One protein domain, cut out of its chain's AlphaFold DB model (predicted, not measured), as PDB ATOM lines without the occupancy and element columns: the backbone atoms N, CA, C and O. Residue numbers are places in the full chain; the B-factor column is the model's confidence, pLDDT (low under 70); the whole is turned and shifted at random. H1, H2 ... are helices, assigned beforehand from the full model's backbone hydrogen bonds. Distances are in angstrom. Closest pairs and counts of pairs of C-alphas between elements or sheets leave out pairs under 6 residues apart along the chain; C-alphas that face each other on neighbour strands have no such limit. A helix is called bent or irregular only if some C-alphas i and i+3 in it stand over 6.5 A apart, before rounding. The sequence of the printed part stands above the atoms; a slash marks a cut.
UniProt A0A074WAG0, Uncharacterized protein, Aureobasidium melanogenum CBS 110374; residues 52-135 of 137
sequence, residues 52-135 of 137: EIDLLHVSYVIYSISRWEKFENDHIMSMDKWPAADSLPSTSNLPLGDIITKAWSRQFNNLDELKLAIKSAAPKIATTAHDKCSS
ATOM      1  N   GLU A  52     -40.828 -22.033 -29.542       71.88
ATOM      2  CA  GLU A  52     -39.804 -22.918 -28.978       71.88
ATOM      3  C   GLU A  52     -39.300 -22.418 -27.615       71.88
ATOM      4  O   GLU A  52     -39.140 -23.212 -26.685       71.88
ATOM      5  N   ILE A  53     -39.065 -21.111 -27.466       73.38
ATOM      6  CA  ILE A  53     -38.627 -20.510 -26.197       73.38
ATOM      7  C   ILE A  53     -39.721 -20.642 -25.130       73.38
ATOM      8  O   ILE A  53     -39.434 -21.012 -23.990       73.38
ATOM      9  N   ASP A  54     -40.989 -20.479 -25.508       73.81
ATOM     10  CA  ASP A  54     -42.117 -20.716 -24.601       73.81
ATOM     11  C   ASP A  54     -42.184 -22.183 -24.141       73.81
ATOM     12  O   ASP A  54     -42.372 -22.467 -22.952       73.81
ATOM     13  N   LEU A  55     -41.965 -23.137 -25.055       78.44
ATOM     14  CA  LEU A  55     -41.850 -24.563 -24.724       78.44
ATOM     15  C   LEU A  55     -40.720 -24.830 -23.724       78.44
ATOM     16  O   LEU A  55     -40.900 -25.590 -22.763       78.44
ATOM     17  N   LEU A  56     -39.568 -24.190 -23.927       79.25
ATOM     18  CA  LEU A  56     -38.428 -24.284 -23.026       79.25
ATOM     19  C   LEU A  56     -38.787 -23.750 -21.629       79.25
ATOM     20  O   LEU A  56     -38.597 -24.462 -20.641       79.25
ATOM     21  N   HIS A  57     -39.394 -22.569 -21.525       76.69
ATOM     22  CA  HIS A  57     -39.807 -21.988 -20.243       76.69
ATOM     23  C   HIS A  57     -40.825 -22.853 -19.494       76.69
ATOM     24  O   HIS A  57     -40.641 -23.156 -18.310       76.69
ATOM     25  N   VAL A  58     -41.864 -23.336 -20.180       78.44
ATOM     26  CA  VAL A  58     -42.857 -24.234 -19.572       78.44
ATOM     27  C   VAL A  58     -42.195 -25.518 -19.063       78.44
ATOM     28  O   VAL A  58     -42.498 -25.982 -17.960       78.44
ATOM     29  N   SER A  59     -41.254 -26.083 -19.822       82.00
ATOM     30  CA  SER A  59     -40.550 -27.302 -19.414       82.00
ATOM     31  C   SER A  59     -39.665 -27.113 -18.171       82.00
ATOM     32  O   SER A  59     -39.599 -28.020 -17.338       82.00
ATOM     33  N   TYR A  60     -39.067 -25.931 -17.966       80.75
ATOM     34  CA  TYR A  60     -38.338 -25.601 -16.733       80.75
ATOM     35  C   TYR A  60     -39.245 -25.528 -15.506       80.75
ATOM     36  O   TYR A  60     -38.869 -25.967 -14.413       80.75
ATOM     37  N   VAL A  61     -40.466 -25.031 -15.674       77.62
ATOM     38  CA  VAL A  61     -41.448 -25.031 -14.590       77.62
ATOM     39  C   VAL A  61     -41.912 -26.441 -14.267       77.62
ATOM     40  O   VAL A  61     -41.944 -26.813 -13.095       77.62
ATOM     41  N   ILE A  62     -42.188 -27.266 -15.277       79.88
ATOM     42  CA  ILE A  62     -42.519 -28.681 -15.065       79.88
ATOM     43  C   ILE A  62     -41.378 -29.398 -14.332       79.88
ATOM     44  O   ILE A  62     -41.634 -30.192 -13.423       79.88
ATOM     45  N   TYR A  63     -40.124 -29.099 -14.675       82.75
ATOM     46  CA  TYR A  63     -38.950 -29.616 -13.977       82.75
ATOM     47  C   TYR A  63     -38.897 -29.163 -12.508       82.75
ATOM     48  O   TYR A  63     -38.713 -29.998 -11.621       82.75
ATOM     49  N   SER A  64     -39.134 -27.877 -12.233       79.38
ATOM     50  CA  SER A  64     -39.183 -27.328 -10.866       79.38
ATOM     51  C   SER A  64     -40.256 -28.011 -10.016       79.38
ATOM     52  O   SER A  64     -39.981 -28.479  -8.910       79.38
ATOM     53  N   ILE A  65     -41.466 -28.155 -10.567       78.75
ATOM     54  CA  ILE A  65     -42.569 -28.878  -9.920       78.75
ATOM     55  C   ILE A  65     -42.176 -30.341  -9.689       78.75
ATOM     56  O   ILE A  65     -42.397 -30.869  -8.609       78.75
ATOM     57  N   SER A  66     -41.549 -31.000 -10.666       77.62
ATOM     58  CA  SER A  66     -41.160 -32.413 -10.551       77.62
ATOM     59  C   SER A  66     -40.137 -32.670  -9.440       77.62
ATOM     60  O   SER A  66     -40.108 -33.772  -8.894       77.62
ATOM     61  N   ARG A  67     -39.309 -31.674  -9.098       76.44
ATOM     62  CA  ARG A  67     -38.351 -31.743  -7.982       76.44
ATOM     63  C   ARG A  67     -38.884 -31.174  -6.669       76.44
ATOM     64  O   ARG A  67     -38.247 -31.368  -5.640       76.44
ATOM     65  N   TRP A  68     -40.021 -30.476  -6.699       77.00
ATOM     66  CA  TRP A  68     -40.511 -29.673  -5.576       77.00
ATOM     67  C   TRP A  68     -39.478 -28.636  -5.085       77.00
ATOM     68  O   TRP A  68     -39.402 -28.313  -3.902       77.00
ATOM     69  N   GLU A  69     -38.667 -28.121  -6.013       71.25
ATOM     70  CA  GLU A  69     -37.553 -27.210  -5.752       71.25
ATOM     71  C   GLU A  69     -37.555 -26.108  -6.813       71.25
ATOM     72  O   GLU A  69     -37.736 -26.381  -8.003       71.25
ATOM     73  N   LYS A  70     -37.340 -24.858  -6.391       66.12
ATOM     74  CA  LYS A  70     -37.236 -23.725  -7.312       66.12
ATOM     75  C   LYS A  70     -35.990 -23.902  -8.182       66.12
ATOM     76  O   LYS A  70     -34.879 -23.920  -7.660       66.12
ATOM     77  N   PHE A  71     -36.170 -24.038  -9.493       66.94
ATOM     78  CA  PHE A  71     -35.062 -24.056 -10.441       66.94
ATOM     79  C   PHE A  71     -34.951 -22.684 -11.108       66.94
ATOM     80  O   PHE A  71     -35.677 -22.378 -12.048       66.94
ATOM     81  N   GLU A  72     -34.049 -21.854 -10.590       59.94
ATOM     82  CA  GLU A  72     -33.618 -20.618 -11.240       59.94
ATOM     83  C   GLU A  72     -32.260 -20.889 -11.871       59.94
ATOM     84  O   GLU A  72     -31.280 -21.137 -11.172       59.94
ATOM     85  N   ASN A  73     -32.205 -20.907 -13.195       56.75
ATOM     86  CA  ASN A  73     -30.943 -20.852 -13.911       56.75
ATOM     87  C   ASN A  73     -30.870 -19.458 -14.526       56.75
ATOM     88  O   ASN A  73     -31.792 -19.070 -15.238       56.75
ATOM     89  N   ASP A  74     -29.801 -18.708 -14.258       50.00
ATOM     90  CA  ASP A  74     -29.605 -17.353 -14.790       50.00
ATOM     91  C   ASP A  74     -29.656 -17.316 -16.333       50.00
ATOM     92  O   ASP A  74     -29.944 -16.276 -16.920       50.00
ATOM     93  N   HIS A  75     -29.461 -18.462 -17.003       48.31
ATOM     94  CA  HIS A  75     -29.653 -18.608 -18.453       48.31
ATOM     95  C   HIS A  75     -31.121 -18.585 -18.906       48.31
ATOM     96  O   HIS A  75     -31.377 -18.298 -20.069       48.31
ATOM     97  N   ILE A  76     -32.083 -18.862 -18.019       49.75
ATOM     98  CA  ILE A  76     -33.526 -18.750 -18.308       49.75
ATOM     99  C   ILE A  76     -33.913 -17.276 -18.506       49.75
ATOM    100  O   ILE A  76     -34.887 -16.978 -19.180       49.75
ATOM    101  N   MET A  77     -33.131 -16.346 -17.945       46.41
ATOM    102  CA  MET A  77     -33.369 -14.903 -18.047       46.41
ATOM    103  C   MET A  77     -32.658 -14.262 -19.249       46.41
ATOM    104  O   MET A  77     -33.024 -13.160 -19.650       46.41
ATOM    105  N   SER A  78     -31.649 -14.922 -19.833       52.62
ATOM    106  CA  SER A  78     -31.022 -14.483 -21.085       52.62
ATOM    107  C   SER A  78     -31.783 -15.094 -22.264       52.62
ATOM    108  O   SER A  78     -31.404 -16.147 -22.776       52.62
ATOM    109  N   MET A  79     -32.876 -14.431 -22.633       54.09
ATOM    110  CA  MET A  79     -33.951 -14.834 -23.556       54.09
ATOM    111  C   MET A  79     -33.519 -15.267 -24.974       54.09
ATOM    112  O   MET A  79     -34.349 -15.713 -25.757       54.09
ATOM    113  N   ASP A  80     -32.234 -15.186 -25.322       55.53
ATOM    114  CA  ASP A  80     -31.822 -15.147 -26.729       55.53
ATOM    115  C   ASP A  80     -31.331 -16.499 -27.272       55.53
ATOM    116  O   ASP A  80     -31.098 -16.641 -28.477       55.53
ATOM    117  N   LYS A  81     -31.047 -17.488 -26.405       66.00
ATOM    118  CA  LYS A  81     -30.351 -18.720 -26.822       66.00
ATOM    119  C   LYS A  81     -30.804 -19.970 -26.091       66.00
ATOM    120  O   LYS A  81     -30.858 -20.037 -24.869       66.00
ATOM    121  N   TRP A  82     -30.991 -21.024 -26.880       75.69
ATOM    122  CA  TRP A  82     -31.227 -22.364 -26.363       75.69
ATOM    123  C   TRP A  82     -30.006 -22.881 -25.591       75.69
ATOM    124  O   TRP A  82     -28.879 -22.765 -26.085       75.69
ATOM    125  N   PRO A  83     -30.207 -23.479 -24.409       76.19
ATOM    126  CA  PRO A  83     -29.125 -23.972 -23.571       76.19
ATOM    127  C   PRO A  83     -28.382 -25.133 -24.239       76.19
ATOM    128  O   PRO A  83     -28.963 -25.953 -24.954       76.19
ATOM    129  N   ALA A  84     -27.082 -25.247 -23.967       78.94
ATOM    130  CA  ALA A  84     -26.314 -26.420 -24.372       78.94
ATOM    131  C   ALA A  84     -26.839 -27.668 -23.644       78.94
ATOM    132  O   ALA A  84     -27.158 -27.593 -22.455       78.94
ATOM    133  N   ALA A  85     -26.880 -28.822 -24.317       76.56
ATOM    134  CA  ALA A  85     -27.388 -30.063 -23.725       76.56
ATOM    135  C   ALA A  85     -26.679 -30.426 -22.404       76.56
ATOM    136  O   ALA A  85     -27.332 -30.833 -21.449       76.56
ATOM    137  N   ASP A  86     -25.371 -30.177 -22.318       77.25
ATOM    138  CA  ASP A  86     -24.558 -30.461 -21.126       77.25
ATOM    139  C   ASP A  86     -24.822 -29.496 -19.956       77.25
ATOM    140  O   ASP A  86     -24.442 -29.776 -18.820       77.25
ATOM    141  N   SER A  87     -25.462 -28.351 -20.217       77.62
ATOM    142  CA  SER A  87     -25.857 -27.385 -19.181       77.62
ATOM    143  C   SER A  87     -27.200 -27.726 -18.529       77.62
ATOM    144  O   SER A  87     -27.559 -27.151 -17.499       77.62
ATOM    145  N   LEU A  88     -27.950 -28.654 -19.128       82.25
ATOM    146  CA  LEU A  88     -29.245 -29.073 -18.624       82.25
ATOM    147  C   LEU A  88     -29.073 -30.126 -17.527       82.25
ATOM    148  O   LEU A  88     -28.278 -31.059 -17.668       82.25
ATOM    149  N   PRO A  89     -29.816 -30.010 -16.417       84.50
ATOM    150  CA  PRO A  89     -29.704 -30.967 -15.333       84.50
ATOM    151  C   PRO A  89     -30.303 -32.322 -15.732       84.50
ATOM    152  O   PRO A  89     -31.099 -32.440 -16.661       84.50
ATOM    153  N   SER A  90     -29.949 -33.378 -15.005       86.25
ATOM    154  CA  SER A  90     -30.528 -34.692 -15.277       86.25
ATOM    155  C   SER A  90     -32.020 -34.722 -14.931       86.25
ATOM    156  O   SER A  90     -32.434 -34.328 -13.844       86.25
ATOM    157  N   THR A  91     -32.823 -35.251 -15.849       88.25
ATOM    158  CA  THR A  91     -34.259 -35.511 -15.665       88.25
ATOM    159  C   THR A  91     -34.544 -36.952 -15.231       88.25
ATOM    160  O   THR A  91     -35.702 -37.336 -15.035       88.25
ATOM    161  N   SER A  92     -33.496 -37.765 -15.075       83.06
ATOM    162  CA  SER A  92     -33.596 -39.167 -14.682       83.06
ATOM    163  C   SER A  92     -34.301 -39.299 -13.334       83.06
ATOM    164  O   SER A  92     -33.957 -38.616 -12.371       83.06
ATOM    165  N   ASN A  93     -35.253 -40.230 -13.245       82.25
ATOM    166  CA  ASN A  93     -36.079 -40.505 -12.058       82.25
ATOM    167  C   ASN A  93     -37.148 -39.450 -11.724       82.25
ATOM    168  O   ASN A  93     -37.800 -39.569 -10.685       82.25
ATOM    169  N   LEU A  94     -37.375 -38.457 -12.587       83.56
ATOM    170  CA  LEU A  94     -38.500 -37.538 -12.426       83.56
ATOM    171  C   LEU A  94     -39.789 -38.133 -13.017       83.56
ATOM    172  O   LEU A  94     -39.734 -38.744 -14.086       83.56
ATOM    173  N   PRO A  95     -40.965 -37.906 -12.399       78.44
ATOM    174  CA  PRO A  95     -42.249 -38.405 -12.905       78.44
ATOM    175  C   PRO A  95     -42.574 -38.004 -14.353       78.44
ATOM    176  O   PRO A  95     -43.292 -38.718 -15.045       78.44
ATOM    177  N   LEU A  96     -42.034 -36.874 -14.820       83.44
ATOM    178  CA  LEU A  96     -42.173 -36.365 -16.189       83.44
ATOM    179  C   LEU A  96     -40.820 -36.247 -16.905       83.44
ATOM    180  O   LEU A  96     -40.706 -35.507 -17.880       83.44
ATOM    181  N   GLY A  97     -39.799 -36.971 -16.436       86.31
ATOM    182  CA  GLY A  97     -38.420 -36.830 -16.902       86.31
ATOM    183  C   GLY A  97     -38.274 -36.955 -18.417       86.31
ATOM    184  O   GLY A  97     -37.711 -36.066 -19.049       86.31
ATOM    185  N   ASP A  98     -38.887 -37.983 -19.009       88.12
ATOM    186  CA  ASP A  98     -38.858 -38.214 -20.459       88.12
ATOM    187  C   ASP A  98     -39.502 -37.072 -21.256       88.12
ATOM    188  O   ASP A  98     -39.043 -36.724 -22.343       88.12
ATOM    189  N   ILE A  99     -40.576 -36.480 -20.729       88.50
ATOM    190  CA  ILE A  99     -41.279 -35.369 -21.383       88.50
ATOM    191  C   ILE A  99     -40.434 -34.098 -21.299       88.50
ATOM    192  O   ILE A  99     -40.307 -33.393 -22.297       88.50
ATOM    193  N   ILE A 100     -39.815 -33.840 -20.145       88.69
ATOM    194  CA  ILE A 100     -38.905 -32.707 -19.957       88.69
ATOM    195  C   ILE A 100     -37.707 -32.839 -20.908       88.69
ATOM    196  O   ILE A 100     -37.395 -31.898 -21.630       88.69
ATOM    197  N   THR A 101     -37.096 -34.025 -21.002       90.62
ATOM    198  CA  THR A 101     -35.990 -34.285 -21.939       90.62
ATOM    199  C   THR A 101     -36.393 -34.047 -23.387       90.62
ATOM    200  O   THR A 101     -35.632 -33.444 -24.144       90.62
ATOM    201  N   LYS A 102     -37.587 -34.499 -23.790       89.12
ATOM    202  CA  LYS A 102     -38.105 -34.260 -25.143       89.12
ATOM    203  C   LYS A 102     -38.303 -32.776 -25.429       89.12
ATOM    204  O   LYS A 102     -37.891 -32.322 -26.494       89.12
ATOM    205  N   ALA A 103     -38.863 -32.028 -24.481       88.19
ATOM    206  CA  ALA A 103     -39.025 -30.583 -24.611       88.19
ATOM    207  C   ALA A 103     -37.670 -29.878 -24.761       88.19
ATOM    208  O   ALA A 103     -37.473 -29.118 -25.704       88.19
ATOM    209  N   TRP A 104     -36.692 -30.218 -23.920       88.25
ATOM    210  CA  TRP A 104     -35.339 -29.658 -23.990       88.25
ATOM    211  C   TRP A 104     -34.534 -30.077 -25.224       88.25
ATOM    212  O   TRP A 104     -33.582 -29.401 -25.609       88.25
ATOM    213  N   SER A 105     -34.934 -31.171 -25.869       87.81
ATOM    214  CA  SER A 105     -34.351 -31.645 -27.126       87.81
ATOM    215  C   SER A 105     -35.100 -31.138 -28.363       87.81
ATOM    216  O   SER A 105     -34.869 -31.673 -29.446       87.81
ATOM    217  N   ARG A 106     -36.012 -30.161 -28.218       85.94
ATOM    218  CA  ARG A 106     -36.821 -29.592 -29.313       85.94
ATOM    219  C   ARG A 106     -37.658 -30.634 -30.068       85.94
ATOM    220  O   ARG A 106     -37.843 -30.549 -31.274       85.94
ATOM    221  N   GLN A 107     -38.147 -31.659 -29.367       85.75
ATOM    222  CA  GLN A 107     -38.967 -32.721 -29.974       85.75
ATOM    223  C   GLN A 107     -40.474 -32.426 -29.939       85.75
ATOM    224  O   GLN A 107     -41.270 -33.309 -30.256       85.75
ATOM    225  N   PHE A 108     -40.866 -31.223 -29.521       80.81
ATOM    226  CA  PHE A 108     -42.240 -30.735 -29.602       80.81
ATOM    227  C   PHE A 108     -42.268 -29.504 -30.495       80.81
ATOM    228  O   PHE A 108     -41.442 -28.612 -30.320       80.81
ATOM    229  N   ASN A 109     -43.233 -29.457 -31.408       75.81
ATOM    230  CA  ASN A 109     -43.386 -28.338 -32.338       75.81
ATOM    231  C   ASN A 109     -44.204 -27.191 -31.730       75.81
ATOM    232  O   ASN A 109     -44.112 -26.053 -32.172       75.81
ATOM    233  N   ASN A 110     -45.054 -27.491 -30.743       72.19
ATOM    234  CA  ASN A 110     -45.928 -26.515 -30.093       72.19
ATOM    235  C   ASN A 110     -46.360 -26.979 -28.691       72.19
ATOM    236  O   ASN A 110     -46.189 -28.137 -28.295       72.19
ATOM    237  N   LEU A 111     -46.962 -26.057 -27.933       71.25
ATOM    238  CA  LEU A 111     -47.452 -26.303 -26.573       71.25
ATOM    239  C   LEU A 111     -48.584 -27.339 -26.501       71.25
ATOM    240  O   LEU A 111     -48.728 -28.004 -25.471       71.25
ATOM    241  N   ASP A 112     -49.375 -27.515 -27.562       73.50
ATOM    242  CA  ASP A 112     -50.452 -28.505 -27.575       73.50
ATOM    243  C   ASP A 112     -49.908 -29.937 -27.598       73.50
ATOM    244  O   ASP A 112     -50.405 -30.793 -26.858       73.50
ATOM    245  N   GLU A 113     -48.842 -30.201 -28.358       79.50
ATOM    246  CA  GLU A 113     -48.151 -31.495 -28.341       79.50
ATOM    247  C   GLU A 113     -47.583 -31.814 -26.949       79.50
ATOM    248  O   GLU A 113     -47.799 -32.914 -26.424       79.50
ATOM    249  N   LEU A 114     -46.932 -30.839 -26.302       80.06
ATOM    250  CA  LEU A 114     -46.428 -30.979 -24.932       80.06
ATOM    251  C   LEU A 114     -47.572 -31.273 -23.946       80.06
ATOM    252  O   LEU A 114     -47.496 -32.199 -23.132       80.06
ATOM    253  N   LYS A 115     -48.673 -30.524 -24.039       78.19
ATOM    254  CA  LYS A 115     -49.865 -30.700 -23.201       78.19
ATOM    255  C   LYS A 115     -50.479 -32.090 -23.366       78.19
ATOM    256  O   LYS A 115     -50.871 -32.708 -22.373       78.19
ATOM    257  N   LEU A 116     -50.567 -32.596 -24.595       80.75
ATOM    258  CA  LEU A 116     -51.054 -33.949 -24.875       80.75
ATOM    259  C   LEU A 116     -50.126 -35.019 -24.290       80.75
ATOM    260  O   LEU A 116     -50.615 -35.994 -23.708       80.75
ATOM    261  N   ALA A 117     -48.808 -34.825 -24.377       85.12
ATOM    262  CA  ALA A 117     -47.830 -35.731 -23.783       85.12
ATOM    263  C   ALA A 117     -47.981 -35.810 -22.254       85.12
ATOM    264  O   ALA A 117     -48.063 -36.909 -21.701       85.12
ATOM    265  N   ILE A 118     -48.116 -34.664 -21.576       82.25
ATOM    266  CA  ILE A 118     -48.324 -34.595 -20.118       82.25
ATOM    267  C   ILE A 118     -49.626 -35.295 -19.721       82.25
ATOM    268  O   ILE A 118     -49.627 -36.142 -18.827       82.25
ATOM    269  N   LYS A 119     -50.733 -35.003 -20.418       80.38
ATOM    270  CA  LYS A 119     -52.029 -35.655 -20.163       80.38
ATOM    271  C   LYS A 119     -51.960 -37.170 -20.332       80.38
ATOM    272  O   LYS A 119     -52.575 -37.896 -19.561       80.38
ATOM    273  N   SER A 120     -51.201 -37.642 -21.315       80.81
ATOM    274  CA  SER A 120     -51.033 -39.075 -21.585       80.81
ATOM    275  C   SER A 120     -50.123 -39.772 -20.565       80.81
ATOM    276  O   SER A 120     -50.225 -40.985 -20.369       80.81
ATOM    277  N   ALA A 121     -49.232 -39.026 -19.905       78.44
ATOM    278  CA  ALA A 121     -48.359 -39.533 -18.850       78.44
ATOM    279  C   ALA A 121     -49.001 -39.492 -17.453       78.44
ATOM    280  O   ALA A 121     -48.700 -40.356 -16.630       78.44
ATOM    281  N   ALA A 122     -49.921 -38.556 -17.194       67.19
ATOM    282  CA  ALA A 122     -50.558 -38.372 -15.886       67.19
ATOM    283  C   ALA A 122     -51.174 -39.659 -15.278       67.19
ATOM    284  O   ALA A 122     -50.921 -39.923 -14.100       67.19
ATOM    285  N   PRO A 123     -51.886 -40.524 -16.035       60.75
ATOM    286  CA  PRO A 123     -52.412 -41.777 -15.490       60.75
ATOM    287  C   PRO A 123     -51.310 -42.737 -15.027       60.75
ATOM    288  O   PRO A 123     -51.483 -43.441 -14.041       60.75
ATOM    289  N   LYS A 124     -50.160 -42.758 -15.711       59.53
ATOM    290  CA  LYS A 124     -49.056 -43.695 -15.431       59.53
ATOM    291  C   LYS A 124     -48.319 -43.343 -14.137       59.53
ATOM    292  O   LYS A 124     -47.865 -44.237 -13.424       59.53
ATOM    293  N   ILE A 125     -48.235 -42.049 -13.833       58.91
ATOM    294  CA  ILE A 125     -47.613 -41.504 -12.618       58.91
ATOM    295  C   ILE A 125     -48.490 -41.780 -11.389       58.91
ATOM    296  O   ILE A 125     -47.986 -42.163 -10.334       58.91
ATOM    297  N   ALA A 126     -49.811 -41.638 -11.529       56.94
ATOM    298  CA  ALA A 126     -50.754 -41.913 -10.447       56.94
ATOM    299  C   ALA A 126     -50.730 -43.391 -10.012       56.94
ATOM    300  O   ALA A 126     -50.762 -43.681  -8.815       56.94
ATOM    301  N   THR A 127     -50.595 -44.327 -10.957       50.75
ATOM    302  CA  THR A 127     -50.517 -45.766 -10.651       50.75
ATOM    303  C   THR A 127     -49.222 -46.136  -9.923       50.75
ATOM    304  O   THR A 127     -49.252 -46.871  -8.942       50.75
ATOM    305  N   THR A 128     -48.080 -45.560 -10.318       51.03
ATOM    306  CA  THR A 128     -46.789 -45.835  -9.656       51.03
ATOM    307  C   THR A 128     -46.703 -45.259  -8.239       51.03
ATOM    308  O   THR A 128     -46.019 -45.829  -7.385       51.03
ATOM    309  N   ALA A 129     -47.402 -44.156  -7.954       49.44
ATOM    310  CA  ALA A 129     -47.519 -43.616  -6.599       49.44
ATOM    311  C   ALA A 129     -48.389 -44.506  -5.687       49.44
ATOM    312  O   ALA A 129     -48.059 -44.696  -4.515       49.44
ATOM    313  N   HIS A 130     -49.462 -45.093  -6.229       44.38
ATOM    314  CA  HIS A 130     -50.345 -46.011  -5.503       44.38
ATOM    315  C   HIS A 130     -49.637 -47.323  -5.107       44.38
ATOM    316  O   HIS A 130     -49.774 -47.790  -3.972       44.38
ATOM    317  N   ASP A 131     -48.815 -47.882  -5.999       45.03
ATOM    318  CA  ASP A 131     -48.085 -49.132  -5.741       45.03
ATOM    319  C   ASP A 131     -46.997 -48.968  -4.663       45.03
ATOM    320  O   ASP A 131     -46.817 -49.839  -3.806       45.03
ATOM    321  N   LYS A 132     -46.310 -47.817  -4.635       48.50
ATOM    322  CA  LYS A 132     -45.327 -47.502  -3.582       48.50
ATOM    323  C   LYS A 132     -45.960 -47.312  -2.203       48.50
ATOM    324  O   LYS A 132     -45.358 -47.719  -1.215       48.50
ATOM    325  N   CYS A 133     -47.159 -46.733  -2.119       43.41
ATOM    326  CA  CYS A 133     -47.863 -46.557  -0.842       43.41
ATOM    327  C   CYS A 133     -48.378 -47.896  -0.278       43.41
ATOM    328  O   CYS A 133     -48.384 -48.106   0.932       43.41
ATOM    329  N   SER A 134     -48.727 -48.841  -1.157       46.66
ATOM    330  CA  SER A 134     -49.218 -50.174  -0.776       46.66
ATOM    331  C   SER A 134     -48.123 -51.136  -0.297       46.66
ATOM    332  O   SER A 134     -48.443 -52.200   0.212       46.66
ATOM    333  N   SER A 135     -46.842 -50.779  -0.448       42.94
ATOM    334  CA  SER A 135     -45.701 -51.600   0.002       42.94
ATOM    335  C   SER A 135     -45.158 -51.177   1.378       42.94
ATOM    336  O   SER A 135     -44.119 -51.672   1.810       42.94
TER     337      SER A 135
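This is residues 52 to 135 of the 137 residues of an uncharacterized protein of Aureobasidium melanogenum CBS 110374 (UniProt A0A074WAG0). What is the main picture? H1, H2 and the first arm of the bent helix H3, H3a, form a small cluster with their centres in a triangle, and H2 runs opposite ways to both of the others. H3 bends, and its second arm, H3b, leads away from the cluster to an end where residues 130 to 135 stick out, while the long loop of residues 68 to 96 swings out on the side away from H3a. What are the make-up and size? The printed part has 84 residues with three named helices, H1, H2 and H3 along the chain, and no named strand; the class is all helix. It is only just compact, close to loose, with a radius of gyration of the C-alphas of 13.7 A, and its elongated outline spans 47 by 25 by 18 A.

Where does the first helix run? H1 holds residues 52 to 67, from C-alpha 52 at (-39.804, -22.918, -28.978), and is 22.8 A long. What comes next? H2 holds residues 97 to 104 and is 10.5 A long. What happens in the last helix? H3, residues 111 to 133, was assigned as one helix by its hydrogen bonds but is bent: C-alphas 120 and 123 are 6.8 A apart. Its arms are H3a, residues 111 to 120, 14.2 A long, and H3b, residues 123 to 133, 16.1 A long and ending with C-alpha 133 at (-47.863, -46.557, -0.842).

How does H1 stand to the others? H1 and H2 touch as a helical hairpin, opposite ways at a shallow tilt of 25 degrees, with Ser 59 and Ile 100 as their closest C-alphas at 5.7 A. H1 and H3a only just touch, with 3 pairs of C-alphas within 8 A, and only at their ends; the closest C-alphas, of Leu 55 and Leu 111, are 6.2 A apart. How does H2 stand to H3? H2 and H3a touch as a helical hairpin, opposite ways at a shallow tilt of 7 degrees, with the C-alphas of Ile 99 and Ala 117 closest at 7.0 A. Where does H3b go? H3a and H3b stand at a steep tilt of 41 degrees, and H3b is apart from H1 and H2. What do the backbones show? In H1, H2, H3a and H3b every O i to N i+4 pair is within hydrogen-bond range.

How far does it reach? The two C-alphas farthest apart, those of Asp 80 and Ser 135, are 47.3 A apart. Is there a cut, and which link is long? The printed part has no cut; the link from H1 to H2, 29 residues, is long, and that from H2 to H3, 6 residues, is short. Where is confidence low? The mean pLDDT of the printed part is 72.3, and residues 70 to 81 and 122 to 135 are under 70.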